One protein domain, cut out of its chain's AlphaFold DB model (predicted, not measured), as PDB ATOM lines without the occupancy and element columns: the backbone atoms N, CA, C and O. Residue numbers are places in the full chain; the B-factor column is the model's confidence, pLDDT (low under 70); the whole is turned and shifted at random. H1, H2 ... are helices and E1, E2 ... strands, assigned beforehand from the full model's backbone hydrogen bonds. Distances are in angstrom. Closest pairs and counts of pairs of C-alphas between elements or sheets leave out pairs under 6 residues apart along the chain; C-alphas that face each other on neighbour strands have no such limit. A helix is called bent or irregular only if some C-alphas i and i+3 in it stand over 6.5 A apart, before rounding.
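This is residues 125 to 304 of the 799 residues of the protein "Tetratricopeptide repeat protein" of Marine Group I thaumarchaeote (UniProt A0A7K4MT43). A twisted sheet, E3 to E8, curls round the helix H4, with H1 crossing H4 on the hollow side of the sheet, while H3 packs on the face opposite to H1 and H2 sits next to H3. The hairpin E1 and E2 sticks out from this body as an arm, and the short helices H5 and H6 come after H4, H6 touching both H4 and H1. The printed part has 180 residues with six named helices and eight named strands, in the order E1 E2 E3 E4 H1 E5 H2 H3 E6 E7 E8 H4 H5 H6, and the class is mixed, helices and strands. The larger sheet is branched and mixed, E3, E4, E5 and E6 pairing parallel and E6, E7 and E8 antiparallel; E1 and E2 make a separate antiparallel sheet. The whole is compact, with a radius of gyration of the C-alphas of 16.9 A and spans of 54 by 37 by 32 A.

E1, residues 125 to 130, begins at C-alpha 125 (52.410, 144.898, 14.542). E2 is residues 136 to 142, 19.1 A long, E3 residues 148 to 152 and E4 residues 156 to 158. H1, residues 167 to 179, is 17.2 A long; it is neither bent nor irregular, but only just: C-alphas 168 and 171 are 6.3 A apart. E5 is residues 185 to 188, H2 residues 198 to 206 and H3 residues 217 to 226, 14.3 A long. E6, residues 231 to 240, is 29.0 A long and begins at C-alpha 231 (37.369, 131.361, 27.587). E7, residues 243 to 252, measures 29.3 A, and E8, residues 258 to 266, 23.9 A. H4, residues 269 to 283, is 20.3 A long. H5 is residues 288 to 291, and H6, residues 299 to 302, ends at C-alpha 302 (36.325, 156.146, 28.634).

E6, E7 and E8 form a meander, each strand the antiparallel neighbour of the one before. The hairpin E6 and E7 has N 236 and O 247 at 2.9 A; the hairpin E7 and E8 has N 248 and O 262 at 2.9 A. On the other side of E6 from E7 lie E3, beside residues 231 to 233, with N 233 and O 151 at 2.9 A, and E4, beside residues 236 to 238, with N 158 and O 237 at 2.9 A. E5 is parallel to E3, with N 150 and O 186 at 2.9 A. H4 is the hub; it is on the sheet, and its closest C-alphas to E8 are Asp 283 and Asn 260, 6.4 A. H1 touches H4 at a steep tilt of 57 degrees, the same way, closest at the C-alphas of Cys 175 and Ile 273, 5.4 A. H4 touches H6 with residues 270 to 274 alone, closest at the C-alphas of Phe 270 and Phe 299, 6.0 A. H4 and H5 only just touch, with 3 pairs of C-alphas within 8 A. H3 is on the face opposite to H1, at a height over the sheet of 9.1 A. H2 only grazes the sheet, with residues 198 to 201, and touches H3, closest at the C-alphas of Glu 203 and Ile 223, 6.1 A. In the hairpin E1 and E2, N 127 and O 139 are 2.8 A apart; both strands are apart from E6, for instance. Every O i to N i+4 pair is within hydrogen-bond range in H2, H3 and H4, and 8 of 9 are in H1; H5 and H6 are too short for such a pair.

The two C-alphas farthest apart, those of Gly 134 and Asp 241, are 55.7 A from each other. The printed part has no cut, and no link between named elements is long. The mean pLDDT of the printed part is 92.0, and one residue, Glu 295, is under 70.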
ATOM      1  N   GLU A 125      51.697 144.306  15.666       90.44
ATOM      2  CA  GLU A 125      52.410 144.898  14.542       90.44
ATOM      3  C   GLU A 125      51.699 146.148  14.020       90.44
ATOM      4  O   GLU A 125      50.490 146.311  14.164       90.44
ATOM      5  N   THR A 126      52.460 147.044  13.395       90.69
ATOM      6  CA  THR A 126      51.917 148.283  12.841       90.69
ATOM      7  C   THR A 126      51.388 148.044  11.430       90.69
ATOM      8  O   THR A 126      52.115 147.579  10.550       90.69
ATOM      9  N   VAL A 127      50.141 148.435  11.191       91.81
ATOM     10  CA  VAL A 127      49.467 148.389   9.894       91.81
ATOM     11  C   VAL A 127      49.072 149.787   9.435       91.81
ATOM     12  O   VAL A 127      48.685 150.651  10.220       91.81
ATOM     13  N   THR A 128      49.134 150.020   8.124       91.62
ATOM     14  CA  THR A 128      48.663 151.276   7.532       91.62
ATOM     15  C   THR A 128      47.211 151.136   7.087       91.62
ATOM     16  O   THR A 128      46.903 150.454   6.105       91.62
ATOM     17  N   ILE A 129      46.316 151.840   7.772       90.31
ATOM     18  CA  ILE A 129      44.905 151.957   7.409       90.31
ATOM     19  C   ILE A 129      44.682 153.205   6.549       90.31
ATOM     20  O   ILE A 129      45.462 154.155   6.574       90.31
ATOM     21  N   THR A 130      43.641 153.186   5.723       89.31
ATOM     22  CA  THR A 130      43.205 154.352   4.946       89.31
ATOM     23  C   THR A 130      41.860 154.764   5.498       89.31
ATOM     24  O   THR A 130      40.956 153.935   5.491       89.31
ATOM     25  N   ASP A 131      41.757 155.986   6.009       87.50
ATOM     26  CA  ASP A 131      40.528 156.471   6.620       87.50
ATOM     27  C   ASP A 131      39.414 156.740   5.601       87.50
ATOM     28  O   ASP A 131      39.602 156.625   4.384       87.50
ATOM     29  N   GLU A 132      38.222 157.066   6.106       86.88
ATOM     30  CA  GLU A 132      37.034 157.316   5.290       86.88
ATOM     31  C   GLU A 132      37.222 158.438   4.243       86.88
ATOM     32  O   GLU A 132      36.578 158.406   3.184       86.88
ATOM     33  N   ASP A 133      38.158 159.359   4.497       88.19
ATOM     34  CA  ASP A 133      38.519 160.499   3.648       88.19
ATOM     35  C   ASP A 133      39.735 160.215   2.739       88.19
ATOM     36  O   ASP A 133      40.120 161.048   1.917       88.19
ATOM     37  N   GLY A 134      40.322 159.017   2.823       86.38
ATOM     38  CA  GLY A 134      41.427 158.574   1.973       86.38
ATOM     39  C   GLY A 134      42.827 158.848   2.532       86.38
ATOM     40  O   GLY A 134      43.821 158.601   1.840       86.38
ATOM     41  N   LYS A 135      42.953 159.338   3.768       90.19
ATOM     42  CA  LYS A 135      44.241 159.610   4.411       90.19
ATOM     43  C   LYS A 135      44.799 158.339   5.050       90.19
ATOM     44  O   LYS A 135      44.090 157.531   5.639       90.19
ATOM     45  N   LYS A 136      46.113 158.148   4.926       90.50
ATOM     46  CA  LYS A 136      46.817 157.013   5.536       90.50
ATOM     47  C   LYS A 136      47.112 157.295   7.009       90.50
ATOM     48  O   LYS A 136      47.688 158.336   7.325       90.50
ATOM     49  N   VAL A 137      46.764 156.353   7.878       89.25
ATOM     50  CA  VAL A 137      46.990 156.398   9.329       89.25
ATOM     51  C   VAL A 137      47.683 155.098   9.749       89.25
ATOM     52  O   VAL A 137      47.415 154.047   9.168       89.25
ATOM     53  N   GLN A 138      48.613 155.168  10.703       89.19
ATOM     54  CA  GLN A 138      49.217 153.973  11.302       89.19
ATOM     55  C   GLN A 138      48.351 153.508  12.472       89.19
ATOM     56  O   GLN A 138      47.912 154.335  13.268       89.19
ATOM     57  N   ALA A 139      48.116 152.206  12.565       87.62
ATOM     58  CA  ALA A 139      47.395 151.570  13.658       87.62
ATOM     59  C   ALA A 139      48.135 150.303  14.094       87.62
ATOM     60  O   ALA A 139      48.835 149.690  13.292       87.62
ATOM     61  N   GLU A 140      47.970 149.900  15.348       87.94
ATOM     62  CA  GLU A 140      48.471 148.616  15.839       87.94
ATOM     63  C   GLU A 140      47.419 147.524  15.618       87.94
ATOM     64  O   GLU A 140      46.220 147.753  15.810       87.94
ATOM     65  N   THR A 141      47.874 146.339  15.219       91.88
ATOM     66  CA  THR A 141      47.063 145.127  15.092       91.88
ATOM     67  C   THR A 141      47.663 143.992  15.910       91.88
ATOM     68  O   THR A 141      48.880 143.909  16.083       91.88
ATOM     69  N   ALA A 142      46.806 143.121  16.434       93.06
ATOM     70  CA  ALA A 142      47.215 141.944  17.184       93.06
ATOM     71  C   ALA A 142      47.803 140.881  16.256       93.06
ATOM     72  O   ALA A 142      47.247 140.588  15.200       93.06
ATOM     73  N   LYS A 143      48.881 140.227  16.686       91.19
ATOM     74  CA  LYS A 143      49.309 138.976  16.063       91.19
ATOM     75  C   LYS A 143      48.379 137.847  16.491       91.19
ATOM     76  O   LYS A 143      48.125 137.661  17.683       91.19
ATOM     77  N   LYS A 144      47.924 137.072  15.508       90.56
ATOM     78  CA  LYS A 144      46.910 136.022  15.649       90.56
ATOM     79  C   LYS A 144      47.110 135.097  16.850       90.56
ATOM     80  O   LYS A 144      46.156 134.805  17.561       90.56
ATOM     81  N   GLU A 145      48.332 134.630  17.093       87.44
ATOM     82  CA  GLU A 145      48.644 133.656  18.145       87.44
ATOM     83  C   GLU A 145      48.452 134.182  19.580       87.44
ATOM     84  O   GLU A 145      48.399 133.387  20.523       87.44
ATOM     85  N   PHE A 146      48.331 135.501  19.751       92.38
ATOM     86  CA  PHE A 146      48.102 136.140  21.049       92.38
ATOM     87  C   PHE A 146      46.642 136.529  21.290       92.38
ATOM     88  O   PHE A 146      46.305 136.858  22.426       92.38
ATOM     89  N   ILE A 147      45.784 136.460  20.268       94.75
ATOM     90  CA  ILE A 147      44.370 136.824  20.387       94.75
ATOM     91  C   ILE A 147      43.650 135.840  21.317       94.75
ATOM     92  O   ILE A 147      43.872 134.628  21.262       94.75
ATOM     93  N   LYS A 148      42.787 136.377  22.181       95.75
ATOM     94  CA  LYS A 148      41.950 135.652  23.139       95.75
ATOM     95  C   LYS A 148      40.492 135.990  22.873       95.75
ATOM     96  O   LYS A 148      40.112 137.156  22.959       95.75
ATOM     97  N   LYS A 149      39.677 134.976  22.579       95.88
ATOM     98  CA  LYS A 149      38.223 135.121  22.432       95.88
ATOM     99  C   LYS A 149      37.513 134.775  23.737       95.88
ATOM    100  O   LYS A 149      37.754 133.704  24.301       95.88
ATOM    101  N   VAL A 150      36.637 135.651  24.218       97.75
ATOM    102  CA  VAL A 150      36.049 135.534  25.561       97.75
ATOM    103  C   VAL A 150      34.539 135.754  25.543       97.75
ATOM    104  O   VAL A 150      34.066 136.820  25.166       97.75
ATOM    105  N   ALA A 151      33.779 134.778  26.036       97.88
ATOM    106  CA  ALA A 151      32.350 134.942  26.293       97.88
ATOM    107  C   ALA A 151      32.132 135.446  27.727       97.88
ATOM    108  O   ALA A 151      32.473 134.753  28.688       97.88
ATOM    109  N   VAL A 152      31.547 136.629  27.900       98.00
ATOM    110  CA  VAL A 152      31.272 137.202  29.224       98.00
ATOM    111  C   VAL A 152      29.776 137.109  29.514       98.00
ATOM    112  O   VAL A 152      28.948 137.664  28.797       98.00
ATOM    113  N   PHE A 153      29.417 136.380  30.567       97.62
ATOM    114  CA  PHE A 153      28.036 136.266  31.030       97.62
ATOM    115  C   PHE A 153      27.730 137.363  32.056       97.62
ATOM    116  O   PHE A 153      28.627 137.756  32.808       97.62
ATOM    117  N   PRO A 154      26.464 137.803  32.163       95.94
ATOM    118  CA  PRO A 154      26.017 138.616  33.283       95.94
ATOM    119  C   PRO A 154      26.304 137.935  34.622       95.94
ATOM    120  O   PRO A 154      26.294 136.705  34.735       95.94
ATOM    121  N   PHE A 155      26.618 138.751  35.620       95.81
ATOM    122  CA  PHE A 155      26.964 138.306  36.961       95.81
ATOM    123  C   PHE A 155      25.698 138.137  37.795       95.81
ATOM    124  O   PHE A 155      24.677 138.786  37.564       95.81
ATOM    125  N   ASP A 156      25.780 137.268  38.793       93.62
ATOM    126  CA  ASP A 156      24.734 137.132  39.796       93.62
ATOM    127  C   ASP A 156      24.916 138.216  40.872       93.62
ATOM    128  O   ASP A 156      26.039 138.610  41.186       93.62
ATOM    129  N   TYR A 157      23.827 138.707  41.454       92.19
ATOM    130  CA  TYR A 157      23.869 139.612  42.603       92.19
ATOM    131  C   TYR A 157      23.145 138.943  43.765       92.19
ATOM    132  O   TYR A 157      22.018 138.475  43.607       92.19
ATOM    133  N   ASP A 158      23.837 138.847  44.896       86.62
ATOM    134  CA  ASP A 158      23.367 138.215  46.126       86.62
ATOM    135  C   ASP A 158      23.304 139.289  47.220       86.62
ATOM    136  O   ASP A 158      24.219 139.440  48.034       86.62
ATOM    137  N   GLY A 159      22.249 140.102  47.155       83.81
ATOM    138  CA  GLY A 159      21.956 141.177  48.096       83.81
ATOM    139  C   GLY A 159      20.496 141.623  48.006       83.81
ATOM    140  O   GLY A 159      19.833 141.409  46.994       83.81
ATOM    141  N   ASP A 160      20.000 142.247  49.075       85.88
ATOM    142  CA  ASP A 160      18.593 142.666  49.188       85.88
ATOM    143  C   ASP A 160      18.323 144.066  48.594       85.88
ATOM    144  O   ASP A 160      17.168 144.455  48.401       85.88
ATOM    145  N   ASP A 161      19.373 144.854  48.319       88.12
ATOM    146  CA  ASP A 161      19.223 146.175  47.705       88.12
ATOM    147  C   ASP A 161      19.098 146.073  46.180       88.12
ATOM    148  O   ASP A 161      20.091 146.104  45.450       88.12
ATOM    149  N   ASN A 162      17.854 146.032  45.704       88.25
ATOM    150  CA  ASN A 162      17.520 146.029  44.277       88.25
ATOM    151  C   ASN A 162      18.018 147.286  43.535       88.25
ATOM    152  O   ASN A 162      18.042 147.316  42.304       88.25
ATOM    153  N   SER A 163      18.422 148.353  44.240       88.00
ATOM    154  CA  SER A 163      19.017 149.526  43.600       88.00
ATOM    155  C   SER A 163      20.344 149.197  42.897       88.00
ATOM    156  O   SER A 163      20.733 149.928  41.980       88.00
ATOM    157  N   LEU A 164      20.992 148.091  43.274       91.06
ATOM    158  CA  LEU A 164      22.242 147.590  42.707       91.06
ATOM    159  C   LEU A 164      22.042 146.499  41.644       91.06
ATOM    160  O   LEU A 164      23.026 146.063  41.050       91.06
ATOM    161  N   ASP A 165      20.803 146.111  41.320       91.25
ATOM    162  CA  ASP A 165      20.515 145.061  40.323       91.25
ATOM    163  C   ASP A 165      21.150 145.344  38.958       91.25
ATOM    164  O   ASP A 165      21.547 144.423  38.239       91.25
ATOM    165  N   TYR A 166      21.292 146.626  38.605       94.62
ATOM    166  CA  TYR A 166      21.938 147.044  37.366       94.62
ATOM    167  C   TYR A 166      23.374 146.508  37.251       94.62
ATOM    168  O   TYR A 166      23.826 146.254  36.138       94.62
ATOM    169  N   LEU A 167      24.078 146.274  38.368       95.81
ATOM    170  CA  LEU A 167      25.460 145.789  38.392       95.81
ATOM    171  C   LEU A 167      25.615 144.366  37.859       95.81
ATOM    172  O   LEU A 167      26.673 144.052  37.317       95.81
ATOM    173  N   LYS A 168      24.567 143.533  37.920       95.06
ATOM    174  CA  LYS A 168      24.556 142.191  37.304       95.06
ATOM    175  C   LYS A 168      24.965 142.245  35.836       95.06
ATOM    176  O   LYS A 168      25.657 141.364  35.333       95.06
ATOM    177  N   TYR A 169      24.551 143.308  35.157       95.44
ATOM    178  CA  TYR A 169      24.879 143.572  33.766       95.44
ATOM    179  C   TYR A 169      25.971 144.635  33.620       95.44
ATOM    180  O   TYR A 169      26.912 144.461  32.852       95.44
ATOM    181  N   GLY A 170      25.870 145.722  34.384       97.06
ATOM    182  CA  GLY A 170      26.746 146.884  34.309       97.06
ATOM    183  C   GLY A 170      28.188 146.582  34.693       97.06
ATOM    184  O   GLY A 170      29.097 147.070  34.034       97.06
ATOM    185  N   PHE A 171      28.441 145.747  35.698       97.88
ATOM    186  CA  PHE A 171      29.816 145.391  36.044       97.88
ATOM    187  C   PHE A 171      30.520 144.597  34.923       97.88
ATOM    188  O   PHE A 171      31.558 145.055  34.433       97.88
ATOM    189  N   PRO A 172      29.975 143.458  34.435       97.69
ATOM    190  CA  PRO A 172      30.606 142.731  33.337       97.69
ATOM    191  C   PRO A 172      30.602 143.508  32.013       97.69
ATOM    192  O   PRO A 172      31.571 143.388  31.264       97.69
ATOM    193  N   PHE A 173      29.591 144.343  31.731       97.75
ATOM    194  CA  PHE A 173      29.620 145.263  30.583       97.75
ATOM    195  C   PHE A 173      30.813 146.220  30.676       97.75
ATOM    196  O   PHE A 173      31.546 146.391  29.703       97.75
ATOM    197  N   GLY A 174      31.042 146.805  31.855       97.69
ATOM    198  CA  GLY A 174      32.152 147.723  32.078       97.69
ATOM    199  C   GLY A 174      33.505 147.052  31.859       97.69
ATOM    200  O   GLY A 174      34.333 147.561  31.105       97.69
ATOM    201  N   CYS A 175      33.673 145.838  32.397       97.94
ATOM    202  CA  CYS A 175      34.852 145.011  32.134       97.94
ATOM    203  C   CYS A 175      35.036 144.741  30.633       97.94
ATOM    204  O   CYS A 175      36.152 144.828  30.129       97.94
ATOM    205  N   CYS A 176      33.960 144.451  29.892       97.88
ATOM    206  CA  CYS A 176      34.038 144.255  28.442       97.88
ATOM    207  C   CYS A 176      34.562 145.507  27.731       97.88
ATOM    208  O   CYS A 176      35.470 145.403  26.909       97.88
ATOM    209  N   VAL A 177      34.045 146.693  28.062       97.06
ATOM    210  CA  VAL A 177      34.521 147.936  27.436       97.06
ATOM    211  C   VAL A 177      35.987 148.212  27.782       97.06
ATOM    212  O   VAL A 177      36.768 148.522  26.881       97.06
ATOM    213  N   SER A 178      36.391 148.015  29.039       96.12
ATOM    214  CA  SER A 178      37.790 148.158  29.456       96.12
ATOM    215  C   SER A 178      38.717 147.147  28.776       96.12
ATOM    216  O   SER A 178      39.842 147.502  28.424       96.12
ATOM    217  N   LEU A 179      38.267 145.909  28.545       96.31
ATOM    218  CA  LEU A 179      39.027 144.876  27.834       96.31
ATOM    219  C   LEU A 179      39.183 145.180  26.336       96.31
ATOM    220  O   LEU A 179      40.230 144.869  25.773       96.31
ATOM    221  N   LEU A 180      38.202 145.832  25.697       94.44
ATOM    222  CA  LEU A 180      38.257 146.188  24.267       94.44
ATOM    223  C   LEU A 180      39.347 147.202  23.909       94.44
ATOM    224  O   LEU A 180      39.645 147.349  22.718       94.44
ATOM    225  N   GLN A 181      39.934 147.884  24.899       92.81
ATOM    226  CA  GLN A 181      41.147 148.689  24.709       92.81
ATOM    227  C   GLN A 181      42.328 147.831  24.236       92.81
ATOM    228  O   GLN A 181      43.184 148.313  23.497       92.81
ATOM    229  N   ASP A 182      42.354 146.547  24.606       93.31
ATOM    230  CA  ASP A 182      43.410 145.625  24.214       93.31
ATOM    231  C   ASP A 182      43.109 144.996  22.840       93.31
ATOM    232  O   ASP A 182      42.087 144.313  22.666       93.31
ATOM    233  N   PRO A 183      43.978 145.178  21.827       92.12
ATOM    234  CA  PRO A 183      43.770 144.554  20.526       92.12
ATOM    235  C   PRO A 183      43.802 143.021  20.598       92.12
ATOM    236  O   PRO A 183      43.226 142.380  19.720       92.12
ATOM    237  N   LEU A 184      44.408 142.435  21.639       94.50
ATOM    238  CA  LEU A 184      44.485 140.987  21.837       94.50
ATOM    239  C   LEU A 184      43.173 140.361  22.331       94.50
ATOM    240  O   LEU A 184      43.071 139.138  22.335       94.50
ATOM    241  N   VAL A 185      42.180 141.149  22.752       95.00
ATOM    242  CA  VAL A 185      40.907 140.621  23.260       95.00
ATOM    243  C   VAL A 185      39.799 140.792  22.224       95.00
ATOM    244  O   VAL A 185      39.516 141.895  21.759       95.00
ATOM    245  N   GLU A 186      39.139 139.685  21.900       94.44
ATOM    246  CA  GLU A 186      37.848 139.636  21.212       94.44
ATOM    247  C   GLU A 186      36.811 139.118  22.212       94.44
ATOM    248  O   GLU A 186      37.096 138.199  22.986       94.44
ATOM    249  N   LEU A 187      35.611 139.693  22.224       94.94
ATOM    250  CA  LEU A 187      34.597 139.333  23.210       94.94
ATOM    251  C   LEU A 187      33.216 139.136  22.605       94.94
ATOM    252  O   LEU A 187      32.886 139.708  21.570       94.94
ATOM    253  N   GLU A 188      32.419 138.348  23.312       95.62
ATOM    254  CA  GLU A 188      30.998 138.129  23.077       95.62
ATOM    255  C   GLU A 188      30.273 138.398  24.409       95.62
ATOM    256  O   GLU A 188      30.635 137.840  25.450       95.62
ATOM    257  N   PHE A 189      29.257 139.262  24.396       95.88
ATOM    258  CA  PHE A 189      28.484 139.655  25.584       95.88
ATOM    259  C   PHE A 189      27.029 139.943  25.182       95.88
ATOM    260  O   PHE A 189      26.842 140.582  24.149       95.88
ATOM    261  N   PRO A 190      25.994 139.522  25.943       94.00
ATOM    262  CA  PRO A 190      24.585 139.628  25.538       94.00
ATOM    263  C   PRO A 190      24.048 141.072  25.571       94.00
ATOM    264  O   PRO A 190      23.288 141.482  26.450       94.00
ATOM    265  N   ASN A 191      24.462 141.845  24.576       91.94
ATOM    266  CA  ASN A 191      24.119 143.237  24.339       91.94
ATOM    267  C   ASN A 191      24.007 143.457  22.830       91.94
ATOM    268  O   ASN A 191      25.018 143.413  22.130       91.94
ATOM    269  N   LYS A 192      22.802 143.688  22.303       85.81
ATOM    270  CA  LYS A 192      22.618 143.867  20.849       85.81
ATOM    271  C   LYS A 192      23.310 145.100  20.284       85.81
ATOM    272  O   LYS A 192      23.665 145.100  19.108       85.81
ATOM    273  N   MET A 193      23.439 146.161  21.078       86.06
ATOM    274  CA  MET A 193      23.759 147.483  20.555       86.06
ATOM    275  C   MET A 193      25.261 147.787  20.564       86.06
ATOM    276  O   MET A 193      25.866 147.856  19.499       86.06
ATOM    277  N   GLU A 194      25.861 148.008  21.730       91.44
ATOM    278  CA  GLU A 194      27.242 148.474  21.869       91.44
ATOM    279  C   GLU A 194      28.278 147.362  21.632       91.44
ATOM    280  O   GLU A 194      29.308 147.609  21.009       91.44
ATOM    281  N   LEU A 195      28.004 146.137  22.091       91.69
ATOM    282  CA  LEU A 195      28.918 144.983  22.042       91.69
ATOM    283  C   LEU A 195      28.472 143.880  21.066       91.69
ATOM    284  O   LEU A 195      29.181 142.894  20.905       91.69
ATOM    285  N   GLN A 196      27.345 144.070  20.370       87.12
ATOM    286  CA  GLN A 196      26.899 143.264  19.221       87.12
ATOM    287  C   GLN A 196      26.682 141.762  19.476       87.12
ATOM    288  O   GLN A 196      26.807 140.944  18.565       87.12
ATOM    289  N   GLY A 197      26.303 141.377  20.690       90.06
ATOM    290  CA  GLY A 197      26.096 139.976  21.062       90.06
ATOM    291  C   GLY A 197      24.752 139.392  20.641       90.06
ATOM    292  O   GLY A 197      24.127 138.684  21.430       90.06
ATOM    293  N   GLU A 198      24.283 139.664  19.420       88.25
ATOM    294  CA  GLU A 198      23.055 139.049  18.900       88.25
ATOM    295  C   GLU A 198      23.183 137.519  18.837       88.25
ATOM    296  O   GLU A 198      22.277 136.805  19.266       88.25
ATOM    297  N   SER A 199      24.340 137.010  18.402       88.62
ATOM    298  CA  SER A 199      24.655 135.576  18.442       88.62
ATOM    299  C   SER A 199      24.591 135.024  19.867       88.62
ATOM    300  O   SER A 199      23.952 134.000  20.089       88.62
ATOM    301  N   PHE A 200      25.164 135.731  20.849       93.69
ATOM    302  CA  PHE A 200      25.101 135.333  22.258       93.69
ATOM    303  C   PHE A 200      23.648 135.228  22.740       93.69
ATOM    304  O   PHE A 200      23.247 134.217  23.316       93.69
ATOM    305  N   ILE A 201      22.838 136.257  22.485       91.44
ATOM    306  CA  ILE A 201      21.427 136.299  22.899       91.44
ATOM    307  C   ILE A 201      20.624 135.184  22.230       91.44
ATOM    308  O   ILE A 201      19.778 134.565  22.875       91.44
ATOM    309  N   ASN A 202      20.902 134.884  20.962       87.19
ATOM    310  CA  ASN A 202      20.258 133.778  20.264       87.19
ATOM    311  C   ASN A 202      20.596 132.427  20.912       87.19
ATOM    312  O   ASN A 202      19.684 131.634  21.141       87.19
ATOM    313  N   GLU A 203      21.856 132.184  21.286       90.06
ATOM    314  CA  GLU A 203      22.242 130.959  22.002       90.06
ATOM    315  C   GLU A 203      21.633 130.876  23.412       90.06
ATOM    316  O   GLU A 203      21.171 129.814  23.835       90.06
ATOM    317  N   LEU A 204      21.530 132.002  24.125       90.75
ATOM    318  CA  LEU A 204      20.816 132.066  25.403       90.75
ATOM    319  C   LEU A 204      19.341 131.684  25.248       90.75
ATOM    320  O   LEU A 204      18.837 130.841  25.996       90.75
ATOM    321  N   ARG A 205      18.659 132.252  24.249       85.62
ATOM    322  CA  ARG A 205      17.235 132.005  23.987       85.62
ATOM    323  C   ARG A 205      16.969 130.575  23.552       85.62
ATOM    324  O   ARG A 205      16.038 129.960  24.069       85.62
ATOM    325  N   LYS A 206      17.818 130.010  22.685       80.38
ATOM    326  CA  LYS A 206      17.791 128.576  22.344       80.38
ATOM    327  C   LYS A 206      17.887 127.704  23.595       80.38
ATOM    328  O   LYS A 206      17.236 126.668  23.682       80.38
ATOM    329  N   ALA A 207      18.657 128.147  24.585       83.62
ATOM    330  CA  ALA A 207      18.799 127.457  25.854       83.62
ATOM    331  C   ALA A 207      17.704 127.775  26.895       83.62
ATOM    332  O   ALA A 207      17.738 127.219  27.993       83.62
ATOM    333  N   GLY A 208      16.726 128.628  26.567       82.00
ATOM    334  CA  GLY A 208      15.607 128.988  27.444       82.00
ATOM    335  C   GLY A 208      15.873 130.163  28.391       82.00
ATOM    336  O   GLY A 208      15.156 130.308  29.379       82.00
ATOM    337  N   TYR A 209      16.880 130.992  28.111       86.12
ATOM    338  CA  TYR A 209      17.256 132.148  28.926       86.12
ATOM    339  C   TYR A 209      17.171 133.439  28.108       86.12
ATOM    340  O   TYR A 209      17.674 133.506  26.994       86.12
ATOM    341  N   GLU A 210      16.585 134.497  28.671       78.44
ATOM    342  CA  GLU A 210      16.521 135.800  27.985       78.44
ATOM    343  C   GLU A 210      17.782 136.642  28.208       78.44
ATOM    344  O   GLU A 210      18.314 137.211  27.263       78.44
ATOM    345  N   ARG A 211      18.273 136.716  29.456       79.12
ATOM    346  CA  ARG A 211      19.354 137.639  29.867       79.12
ATOM    347  C   ARG A 211      20.640 136.948  30.315       79.12
ATOM    348  O   ARG A 211      21.555 137.608  30.774       79.12
ATOM    349  N   GLY A 212      20.710 135.620  30.266       81.88
ATOM    350  CA  GLY A 212      21.882 134.869  30.741       81.88
ATOM    351  C   GLY A 212      22.024 134.732  32.262       81.88
ATOM    352  O   GLY A 212      22.949 134.062  32.724       81.88
ATOM    353  N   GLU A 213      21.091 135.288  33.037       82.62
ATOM    354  CA  GLU A 213      21.020 135.105  34.489       82.62
ATOM    355  C   GLU A 213      20.686 133.653  34.853       82.62
ATOM    356  O   GLU A 213      19.834 133.022  34.225       82.62
ATOM    357  N   GLY A 214      21.357 133.108  35.872       85.06
ATOM    358  CA  GLY A 214      21.077 131.754  36.360       85.06
ATOM    359  C   GLY A 214      21.409 130.617  35.382       85.06
ATOM    360  O   GLY A 214      21.034 129.472  35.636       85.06
ATOM    361  N   VAL A 215      22.119 130.887  34.277       92.94
ATOM    362  CA  VAL A 215      22.538 129.845  33.323       92.94
ATOM    363  C   VAL A 215      23.510 128.867  34.009       92.94
ATOM    364  O   VAL A 215      24.560 129.297  34.505       92.94
ATOM    365  N   PRO A 216      23.231 127.550  34.032       95.25
ATOM    366  CA  PRO A 216      24.112 126.558  34.639       95.25
ATOM    367  C   PRO A 216      25.477 126.477  33.949       95.25
ATOM    368  O   PRO A 216      25.583 126.613  32.731       95.25
ATOM    369  N   LEU A 217      26.527 126.154  34.711       95.44
ATOM    370  CA  LEU A 217      27.905 126.055  34.206       95.44
ATOM    371  C   LEU A 217      28.066 125.177  32.942       95.44
ATOM    372  O   LEU A 217      28.734 125.625  32.006       95.44
ATOM    373  N   PRO A 218      27.460 123.969  32.841       95.94
ATOM    374  CA  PRO A 218      27.578 123.154  31.628       95.94
ATOM    375  C   PRO A 218      27.031 123.858  30.383       95.94
ATOM    376  O   PRO A 218      27.582 123.705  29.295       95.94
ATOM    377  N   LEU A 219      25.972 124.652  30.555       94.94
ATOM    378  CA  LEU A 219      25.335 125.390  29.478       94.94
ATOM    379  C   LEU A 219      26.120 126.656  29.121       94.94
ATOM    380  O   LEU A 219      26.313 126.911  27.939       94.94
ATOM    381  N   LYS A 220      26.680 127.374  30.108       96.75
ATOM    382  CA  LYS A 220      27.624 128.478  29.849       96.75
ATOM    383  C   LYS A 220      28.799 128.013  28.978       96.75
ATOM    384  O   LYS A 220      29.121 128.651  27.982       96.75
ATOM    385  N   LYS A 221      29.383 126.850  29.302       97.06
ATOM    386  CA  LYS A 221      30.451 126.226  28.500       97.06
ATOM    387  C   LYS A 221      29.985 125.874  27.084       97.06
ATOM    388  O   LYS A 221      30.748 126.058  26.140       97.06
ATOM    389  N   LYS A 222      28.773 125.325  26.942       94.44
ATOM    390  CA  LYS A 222      28.197 124.977  25.635       94.44
ATOM    391  C   LYS A 222      28.047 126.228  24.761       94.44
ATOM    392  O   LYS A 222      28.614 126.248  23.677       94.44
ATOM    393  N   ILE A 223      27.416 127.274  25.290       95.19
ATOM    394  CA  ILE A 223      27.215 128.555  24.598       95.19
ATOM    395  C   ILE A 223      28.559 129.182  24.217       95.19
ATOM    396  O   ILE A 223      28.769 129.542  23.067       95.19
ATOM    397  N   ALA A 224      29.525 129.245  25.139       96.31
ATOM    398  CA  ALA A 224      30.853 129.779  24.835       96.31
ATOM    399  C   ALA A 224      31.573 129.002  23.719       96.31
ATOM    400  O   ALA A 224      32.321 129.586  22.938       96.31
ATOM    401  N   LYS A 225      31.343 127.685  23.629       93.44
ATOM    402  CA  LYS A 225      31.875 126.848  22.551       93.44
ATOM    403  C   LYS A 225      31.186 127.143  21.215       93.44
ATOM    404  O   LYS A 225      31.874 127.197  20.204       93.44
ATOM    405  N   GLU A 226      29.868 127.326  21.218       89.94
ATOM    406  CA  GLU A 226      29.068 127.697  20.035       89.94
ATOM    407  C   GLU A 226      29.398 129.109  19.531       89.94
ATOM    408  O   GLU A 226      29.328 129.372  18.338       89.94
ATOM    409  N   LEU A 227      29.848 129.992  20.425       91.31
ATOM    410  CA  LEU A 227      30.383 131.318  20.106       91.31
ATOM    411  C   LEU A 227      31.884 131.303  19.767       91.31
ATOM    412  O   LEU A 227      32.501 132.362  19.663       91.31
ATOM    413  N   HIS A 228      32.501 130.122  19.650       92.12
ATOM    414  CA  HIS A 228      33.917 129.952  19.308       92.12
ATOM    415  C   HIS A 228      34.885 130.739  20.216       92.12
ATOM    416  O   HIS A 228      35.926 131.226  19.770       92.12
ATOM    417  N   CYS A 229      34.547 130.855  21.504       95.31
ATOM    418  CA  CYS A 229      35.363 131.536  22.506       95.31
ATOM    419  C   CYS A 229      36.342 130.575  23.198       95.31
ATOM    420  O   CYS A 229      35.977 129.466  23.599       95.31
ATOM    421  N   ASP A 230      37.577 131.025  23.420       95.88
ATOM    422  CA  ASP A 230      38.625 130.282  24.133       95.88
ATOM    423  C   ASP A 230      38.329 130.170  25.634       95.88
ATOM    424  O   ASP A 230      38.636 129.152  26.275       95.88
ATOM    425  N   PHE A 231      37.711 131.221  26.178       98.44
ATOM    426  CA  PHE A 231      37.369 131.361  27.587       98.44
ATOM    427  C   PHE A 231      35.925 131.813  27.767       98.44
ATOM    428  O   PHE A 231      35.328 132.431  26.884       98.44
ATOM    429  N   PHE A 232      35.386 131.554  28.954       98.44
ATOM    430  CA  PHE A 232      34.152 132.183  29.394       98.44
ATOM    431  C   PHE A 232      34.238 132.645  30.845       98.44
ATOM    432  O   PHE A 232      34.889 132.006  31.676       98.44
ATOM    433  N   ILE A 233      33.583 133.771  31.124       98.25
ATOM    434  CA  ILE A 233      33.663 134.492  32.393       98.25
ATOM    435  C   ILE A 233      32.261 134.679  32.956       98.25
ATOM    436  O   ILE A 233      31.328 135.030  32.236       98.25
ATOM    437  N   PHE A 234      32.120 134.444  34.253       97.38
ATOM    438  CA  PHE A 234      30.936 134.803  35.025       97.38
ATOM    439  C   PHE A 234      31.332 135.008  36.485       97.38
ATOM    440  O   PHE A 234      32.419 134.610  36.911       97.38
ATOM    441  N   GLY A 235      30.439 135.592  37.268       96.25
ATOM    442  CA  GLY A 235      30.773 135.970  38.626       96.25
ATOM    443  C   GLY A 235      29.568 136.267  39.490       96.25
ATOM    444  O   GLY A 235      28.426 136.048  39.089       96.25
ATOM    445  N   SER A 236      29.855 136.745  40.691       95.50
ATOM    446  CA  SER A 236      28.854 137.143  41.670       95.50
ATOM    447  C   SER A 236      29.258 138.433  42.366       95.50
ATOM    448  O   SER A 236      30.442 138.658  42.609       95.50
ATOM    449  N   ILE A 237      28.268 139.240  42.719       95.50
ATOM    450  CA  ILE A 237      28.402 140.511  43.422       95.50
ATOM    451  C   ILE A 237      27.693 140.368  44.765       95.50
ATOM    452  O   ILE A 237      26.554 139.904  44.812       95.50
ATOM    453  N   LYS A 238      28.362 140.755  45.851       94.00
ATOM    454  CA  LYS A 238      27.808 140.783  47.209       94.00
ATOM    455  C   LYS A 238      28.077 142.132  47.844       94.00
ATOM    456  O   LYS A 238      29.147 142.697  47.637       94.00
ATOM    457  N   LEU A 239      27.130 142.622  48.634       92.06
ATOM    458  CA  LEU A 239      27.340 143.799  49.469       92.06
ATOM    459  C   LEU A 239      27.730 143.340  50.878       92.06
ATOM    460  O   LEU A 239      26.995 142.574  51.503       92.06
ATOM    461  N   ILE A 240      28.893 143.774  51.357       88.25
ATOM    462  CA  ILE A 240      29.397 143.489  52.703       88.25
ATOM    463  C   ILE A 240      29.682 144.834  53.363       88.25
ATOM    464  O   ILE A 240      30.620 145.527  52.985       88.25
ATOM    465  N   ASP A 241      28.853 145.208  54.337       86.06
ATOM    466  CA  ASP A 241      28.823 146.561  54.901       86.06
ATOM    467  C   ASP A 241      28.621 147.624  53.796       86.06
ATOM    468  O   ASP A 241      27.533 147.688  53.222       86.06
ATOM    469  N   ASN A 242      29.647 148.421  53.477       85.31
ATOM    470  CA  ASN A 242      29.642 149.377  52.358       85.31
ATOM    471  C   ASN A 242      30.409 148.876  51.120       85.31
ATOM    472  O   ASN A 242      30.276 149.459  50.041       85.31
ATOM    473  N   ASP A 243      31.195 147.808  51.259       90.94
ATOM    474  CA  ASP A 243      32.043 147.291  50.192       90.94
ATOM    475  C   ASP A 243      31.264 146.360  49.265       90.94
ATOM    476  O   ASP A 243      30.482 145.498  49.681       90.94
ATOM    477  N   LYS A 244      31.543 146.490  47.971       93.25
ATOM    478  CA  LYS A 244      31.091 145.560  46.944       93.25
ATOM    479  C   LYS A 244      32.159 144.477  46.814       93.25
ATOM    480  O   LYS A 244      33.252 144.720  46.307       93.25
ATOM    481  N   GLN A 245      31.846 143.270  47.268       95.44
ATOM    482  CA  GLN A 245      32.664 142.091  47.022       95.44
ATOM    483  C   GLN A 245      32.297 141.506  45.661       95.44
ATOM    484  O   GLN A 245      31.203 140.966  45.472       95.44
ATOM    485  N   ILE A 246      33.230 141.566  44.720       96.88
ATOM    486  CA  ILE A 246      33.072 140.970  43.398       96.88
ATOM    487  C   ILE A 246      33.877 139.679  43.354       96.88
ATOM    488  O   ILE A 246      35.049 139.643  43.717       96.88
ATOM    489  N   THR A 247      33.252 138.608  42.883       97.50
ATOM    490  CA  THR A 247      33.935 137.365  42.528       97.50
ATOM    491  C   THR A 247      33.858 137.172  41.024       97.50
ATOM    492  O   THR A 247      32.758 137.038  40.494       97.50
ATOM    493  N   SER A 248      35.001 137.102  40.345       97.56
ATOM    494  CA  SER A 248      35.091 136.753  38.924       97.56
ATOM    495  C   SER A 248      35.713 135.373  38.760       97.56
ATOM    496  O   SER A 248      36.686 135.038  39.436       97.56
ATOM    497  N   ARG A 249      35.155 134.560  37.863       98.38
ATOM    498  CA  ARG A 249      35.653 133.220  37.550       98.38
ATOM    499  C   ARG A 249      35.912 133.104  36.061       98.38
ATOM    500  O   ARG A 249      34.987 133.248  35.260       98.38
ATOM    501  N   VAL A 250      37.145 132.767  35.703       98.44
ATOM    502  CA  VAL A 250      37.564 132.548  34.315       98.44
ATOM    503  C   VAL A 250      37.698 131.052  34.074       98.44
ATOM    504  O   VAL A 250      38.414 130.360  34.796       98.44
ATOM    505  N   TYR A 251      37.021 130.536  33.053       98.56
ATOM    506  CA  TYR A 251      37.085 129.130  32.661       98.56
ATOM    507  C   TYR A 251      37.635 128.983  31.248       98.56
ATOM    508  O   TYR A 251      37.316 129.771  30.362       98.56
ATOM    509  N   SER A 252      38.400 127.917  31.007       97.56
ATOM    510  CA  SER A 252      38.782 127.525  29.649       97.56
ATOM    511  C   SER A 252      37.632 126.768  28.986       97.56
ATOM    512  O   SER A 252      37.202 125.726  29.486       97.56
ATOM    513  N   THR A 253      37.170 127.223  27.822       96.81
ATOM    514  CA  THR A 253      36.102 126.556  27.057       96.81
ATOM    515  C   THR A 253      36.534 125.161  26.601       96.81
ATOM    516  O   THR A 253      35.755 124.204  26.669       96.81
ATOM    517  N   LYS A 254      37.813 125.001  26.226       91.75
ATOM    518  CA  LYS A 254      38.385 123.752  25.692       91.75
ATOM    519  C   LYS A 254      38.175 122.555  26.618       91.75
ATOM    520  O   LYS A 254      37.748 121.491  26.177       91.75
ATOM    521  N   ASN A 255      38.495 122.704  27.902       91.62
ATOM    522  CA  ASN A 255      38.419 121.609  28.876       91.62
ATOM    523  C   ASN A 255      37.359 121.843  29.967       91.62
ATOM    524  O   ASN A 255      36.980 120.895  30.648       91.62
ATOM    525  N   GLY A 256      36.795 123.048  30.079       92.38
ATOM    526  CA  GLY A 256      35.851 123.429  31.130       92.38
ATOM    527  C   GLY A 256      36.487 123.567  32.513       92.38
ATOM    528  O   GLY A 256      35.765 123.502  33.503       92.38
ATOM    529  N   LYS A 257      37.816 123.689  32.605       94.69
ATOM    530  CA  LYS A 257      38.514 123.879  33.879       94.69
ATOM    531  C   LYS A 257      38.507 125.353  34.268       94.69
ATOM    532  O   LYS A 257      38.701 126.214  33.410       94.69
ATOM    533  N   LEU A 258      38.322 125.599  35.563       97.31
ATOM    534  CA  LEU A 258      38.569 126.898  36.175       97.31
ATOM    535  C   LEU A 258      40.046 127.251  35.962       97.31
ATOM    536  O   LEU A 258      40.925 126.452  36.289       97.31
ATOM    537  N   VAL A 259      40.286 128.407  35.358       95.62
ATOM    538  CA  VAL A 259      41.614 128.992  35.168       95.62
ATOM    539  C   VAL A 259      41.989 129.764  36.420       95.62
ATOM    540  O   VAL A 259      43.047 129.514  36.987       95.62
ATOM    541  N   ASN A 260      41.091 130.640  36.873       97.06
ATOM    542  CA  ASN A 260      41.268 131.408  38.094       97.06
ATOM    543  C   ASN A 260      39.915 131.845  38.684       97.06
ATOM    544  O   ASN A 260      38.928 132.003  37.959       97.06
ATOM    545  N   GLU A 261      39.893 132.047  40.000       97.75
ATOM    546  CA  GLU A 261      38.821 132.718  40.736       97.75
ATOM    547  C   GLU A 261      39.439 133.889  41.503       97.75
ATOM    548  O   GLU A 261      40.307 133.692  42.349       97.75
ATOM    549  N   SER A 262      38.989 135.103  41.193       95.38
ATOM    550  CA  SER A 262      39.478 136.338  41.805       95.38
ATOM    551  C   SER A 262      38.377 136.978  42.637       95.38
ATOM    552  O   SER A 262      37.247 137.111  42.162       95.38
ATOM    553  N   ILE A 263      38.711 137.381  43.864       97.06
ATOM    554  CA  ILE A 263      37.805 138.066  44.789       97.06
ATOM    555  C   ILE A 263      38.456 139.385  45.189       97.06
ATOM    556  O   ILE A 263      39.544 139.379  45.764       97.06
ATOM    557  N   ILE A 264      37.788 140.496  44.895       95.38
ATOM    558  CA  ILE A 264      38.249 141.845  45.233       95.38
ATOM    559  C   ILE A 264      37.082 142.581  45.889       95.38
ATOM    560  O   ILE A 264      35.931 142.431  45.468       95.38
ATOM    561  N   ASN A 265      37.380 143.336  46.945       95.31
ATOM    562  CA  ASN A 265      36.415 144.166  47.657       95.31
ATOM    563  C   ASN A 265      36.764 145.634  47.427       95.31
ATOM    564  O   ASN A 265      37.943 145.986  47.447       95.31
ATOM    565  N   GLY A 266      35.752 146.474  47.261       94.88
ATOM    566  CA  GLY A 266      35.936 147.918  47.250       94.88
ATOM    567  C   GLY A 266      34.616 148.671  47.173       94.88
ATOM    568  O   GLY A 266      33.581 148.116  46.796       94.88
ATOM    569  N   GLU A 267      34.657 149.952  47.521       93.56
ATOM    570  CA  GLU A 267      33.487 150.828  47.452       93.56
ATOM    571  C   GLU A 267      33.243 151.332  46.019       93.56
ATOM    572  O   GLU A 267      32.095 151.365  45.567       93.56
ATOM    573  N   ASP A 268      34.300 151.689  45.280       94.75
ATOM    574  CA  ASP A 268      34.200 152.259  43.931       94.75
ATOM    575  C   ASP A 268      34.105 151.167  42.856       94.75
ATOM    576  O   ASP A 268      35.028 150.381  42.627       94.75
ATOM    577  N   ILE A 269      32.970 151.137  42.157       95.19
ATOM    578  CA  ILE A 269      32.717 150.157  41.104       95.19
ATOM    579  C   ILE A 269      33.618 150.352  39.879       95.19
ATOM    580  O   ILE A 269      33.948 149.370  39.218       95.19
ATOM    581  N   PHE A 270      34.037 151.582  39.569       97.56
ATOM    582  CA  PHE A 270      34.894 151.866  38.416       97.56
ATOM    583  C   PHE A 270      36.326 151.403  38.666       97.56
ATOM    584  O   PHE A 270      36.900 150.736  37.806       97.56
ATOM    585  N   GLN A 271      36.848 151.634  39.874       96.38
ATOM    586  CA  GLN A 271      38.133 151.071  40.287       96.38
ATOM    587  C   GLN A 271      38.108 149.536  40.233       96.38
ATOM    588  O   GLN A 271      39.018 148.922  39.680       96.38
ATOM    589  N   LEU A 272      37.038 148.910  40.738       97.44
ATOM    590  CA  LEU A 272      36.880 147.457  40.651       97.44
ATOM    591  C   LEU A 272      36.864 146.971  39.192       97.44
ATOM    592  O   LEU A 272      37.495 145.963  38.881       97.44
ATOM    593  N   ILE A 273      36.184 147.672  38.277       98.06
ATOM    594  CA  ILE A 273      36.193 147.332  36.844       98.06
ATOM    595  C   ILE A 273      37.617 147.375  36.280       98.06
ATOM    596  O   ILE A 273      38.005 146.456  35.552       98.06
ATOM    597  N   ASP A 274      38.403 148.395  36.617       95.94
ATOM    598  CA  ASP A 274      39.784 148.531  36.145       95.94
ATOM    599  C   ASP A 274      40.681 147.404  36.684       95.94
ATOM    600  O   ASP A 274      41.371 146.730  35.909       95.94
ATOM    601  N   GLU A 275      40.596 147.111  37.983       96.00
ATOM    602  CA  GLU A 275      41.351 146.033  38.630       96.00
ATOM    603  C   GLU A 275      41.000 144.656  38.049       96.00
ATOM    604  O   GLU A 275      41.891 143.884  37.669       96.00
ATOM    605  N   PHE A 276      39.707 144.351  37.889       97.44
ATOM    606  CA  PHE A 276      39.280 143.096  37.270       97.44
ATOM    607  C   PHE A 276      39.654 143.020  35.797       97.44
ATOM    608  O   PHE A 276      39.999 141.940  35.325       97.44
ATOM    609  N   SER A 277      39.641 144.127  35.059       95.44
ATOM    610  CA  SER A 277      40.058 144.125  33.654       95.44
ATOM    611  C   SER A 277      41.545 143.792  33.513       95.44
ATOM    612  O   SER A 277      41.934 143.097  32.573       95.44
ATOM    613  N   ILE A 278      42.396 144.243  34.439       93.69
ATOM    614  CA  ILE A 278      43.814 143.852  34.485       93.69
ATOM    615  C   ILE A 278      43.944 142.377  34.876       93.69
ATOM    616  O   ILE A 278      44.649 141.622  34.201       93.69
ATOM    617  N   GLN A 279      43.243 141.946  35.926       93.94
ATOM    618  CA  GLN A 279      43.302 140.562  36.394       93.94
ATOM    619  C   GLN A 279      42.817 139.572  35.326       93.94
ATOM    620  O   GLN A 279      43.468 138.561  35.083       93.94
ATOM    621  N   ILE A 280      41.738 139.896  34.609       96.56
ATOM    622  CA  ILE A 280      41.221 139.073  33.514       96.56
ATOM    623  C   ILE A 280      42.269 138.940  32.405       96.56
ATOM    624  O   ILE A 280      42.490 137.832  31.932       96.56
ATOM    625  N   ARG A 281      42.983 140.007  32.011       94.75
ATOM    626  CA  ARG A 281      44.063 139.887  31.006       94.75
ATOM    627  C   ARG A 281      45.141 138.888  31.437       94.75
ATOM    628  O   ARG A 281      45.567 138.067  30.619       94.75
ATOM    629  N   LYS A 282      45.532 138.909  32.717       91.69
ATOM    630  CA  LYS A 282      46.474 137.933  33.296       91.69
ATOM    631  C   LYS A 282      45.904 136.515  33.235       91.69
ATOM    632  O   LYS A 282      46.578 135.604  32.757       91.69
ATOM    633  N   ASP A 283      44.641 136.342  33.622       92.25
ATOM    634  CA  ASP A 283      43.947 135.048  33.614       92.25
ATOM    635  C   ASP A 283      43.806 134.467  32.193       92.25
ATOM    636  O   ASP A 283      43.884 133.255  31.996       92.25
ATOM    637  N   LEU A 284      43.654 135.321  31.176       93.75
ATOM    638  CA  LEU A 284      43.626 134.927  29.760       93.75
ATOM    639  C   LEU A 284      45.015 134.543  29.210       93.75
ATOM    640  O   LEU A 284      45.129 134.051  28.079       93.75
ATOM    641  N   GLY A 285      46.077 134.753  29.991       86.75
ATOM    642  CA  GLY A 285      47.459 134.483  29.604       86.75
ATOM    643  C   GLY A 285      48.012 135.490  28.598       86.75
ATOM    644  O   GLY A 285      48.845 135.122  27.765       86.75
ATOM    645  N   ILE A 286      47.528 136.735  28.625       89.38
ATOM    646  CA  ILE A 286      48.155 137.836  27.888       89.38
ATOM    647  C   ILE A 286      49.516 138.139  28.544       89.38
ATOM    648  O   ILE A 286      49.590 138.181  29.773       89.38
ATOM    649  N   PRO A 287      50.610 138.317  27.774       83.75
ATOM    650  CA  PRO A 287      51.931 138.538  28.361       83.75
ATOM    651  C   PRO A 287      51.978 139.768  29.276       83.75
ATOM    652  O   PRO A 287      51.584 140.853  28.855       83.75
ATOM    653  N   HIS A 288      52.538 139.622  30.483       78.06
ATOM    654  CA  HIS A 288      52.692 140.726  31.444       78.06
ATOM    655  C   HIS A 288      53.407 141.937  30.836       78.06
ATOM    656  O   HIS A 288      52.908 143.048  30.947       78.06
ATOM    657  N   SER A 289      54.473 141.711  30.054       73.31
ATOM    658  CA  SER A 289      55.182 142.784  29.345       73.31
ATOM    659  C   SER A 289      54.290 143.630  28.425       73.31
ATOM    660  O   SER A 289      54.629 144.767  28.137       73.31
ATOM    661  N   HIS A 290      53.193 143.070  27.900       85.06
ATOM    662  CA  HIS A 290      52.213 143.820  27.106       85.06
ATOM    663  C   HIS A 290      51.201 144.536  27.998       85.06
ATOM    664  O   HIS A 290      50.900 145.695  27.743       85.06
ATOM    665  N   ILE A 291      50.716 143.875  29.056       83.38
ATOM    666  CA  ILE A 291      49.778 144.469  30.026       83.38
ATOM    667  C   ILE A 291      50.387 145.720  30.677       83.38
ATOM    668  O   ILE A 291      49.679 146.704  30.863       83.38
ATOM    669  N   ASP A 292      51.686 145.693  30.976       76.06
ATOM    670  CA  ASP A 292      52.397 146.813  31.601       76.06
ATOM    671  C   ASP A 292      52.700 147.960  30.612       76.06
ATOM    672  O   ASP A 292      52.915 149.097  31.029       76.06
ATOM    673  N   GLU A 293      52.745 147.679  29.303       75.56
ATOM    674  CA  GLU A 293      53.057 148.667  28.254       75.56
ATOM    675  C   GLU A 293      51.819 149.314  27.636       75.56
ATOM    676  O   GLU A 293      51.911 150.432  27.123       75.56
ATOM    677  N   ILE A 294      50.685 148.611  27.622       77.75
ATOM    678  CA  ILE A 294      49.469 149.131  27.014       77.75
ATOM    679  C   ILE A 294      48.935 150.298  27.851       77.75
ATOM    680  O   ILE A 294      48.558 150.154  29.013       77.75
ATOM    681  N   GLU A 295      48.906 151.478  27.239       68.94
ATOM    682  CA  GLU A 295      48.273 152.653  27.822       68.94
ATOM    683  C   GLU A 295      46.756 152.435  27.800       68.94
ATOM    684  O   GLU A 295      46.112 152.542  26.756       68.94
ATOM    685  N   ASN A 296      46.198 152.066  28.953       79.56
ATOM    686  CA  ASN A 296      44.760 151.968  29.155       79.56
ATOM    687  C   ASN A 296      44.291 153.205  29.914       79.56
ATOM    688  O   ASN A 296      44.812 153.513  30.987       79.56
ATOM    689  N   LEU A 297      43.276 153.866  29.371       87.50
ATOM    690  CA  LEU A 297      42.502 154.840  30.128       87.50
ATOM    691  C   LEU A 297      41.736 154.107  31.232       87.50
ATOM    692  O   LEU A 297      41.351 152.939  31.051       87.50
ATOM    693  N   SER A 298      41.498 154.792  32.351       93.38
ATOM    694  CA  SER A 298      40.597 154.254  33.372       93.38
ATOM    695  C   SER A 298      39.191 154.107  32.794       93.38
ATOM    696  O   SER A 298      38.789 154.826  31.869       93.38
ATOM    697  N   PHE A 299      38.392 153.200  33.350       95.25
ATOM    698  CA  PHE A 299      37.018 153.011  32.896       95.25
ATOM    699  C   PHE A 299      36.206 154.317  32.942       95.25
ATOM    700  O   PHE A 299      35.444 154.622  32.018       95.25
ATOM    701  N   SER A 300      36.415 155.130  33.980       95.62
ATOM    702  CA  SER A 300      35.746 156.422  34.143       95.62
ATOM    703  C   SER A 300      36.134 157.453  33.075       95.62
ATOM    704  O   SER A 300      35.289 158.245  32.657       95.62
ATOM    705  N   GLU A 301      37.368 157.422  32.560       93.88
ATOM    706  CA  GLU A 301      37.817 158.307  31.476       93.88
ATOM    707  C   GLU A 301      37.188 157.951  30.118       93.88
ATOM    708  O   GLU A 301      36.926 158.842  29.300       93.88
ATOM    709  N   ILE A 302      36.917 156.663  29.882       93.38
ATOM    710  CA  ILE A 302      36.325 156.146  28.634       93.38
ATOM    711  C   ILE A 302      34.824 156.442  28.573       93.38
ATOM    712  O   ILE A 302      34.281 156.774  27.513       93.38
ATOM    713  N   ILE A 303      34.151 156.273  29.710       94.69
ATOM    714  CA  ILE A 303      32.696 156.227  29.826       94.69
ATOM    715  C   ILE A 303      32.197 157.523  30.469       94.69
ATOM    716  O   ILE A 303      31.809 158.446  29.753       94.69
ATOM    717  N   THR A 304      32.206 157.571  31.802       96.50
ATOM    718  CA  THR A 304      31.758 158.679  32.650       96.50
ATOM    719  C   THR A 304      32.354 158.522  34.052       96.50
ATOM    720  O   THR A 304      32.569 157.400  34.509       96.50
TER     721      THR A 304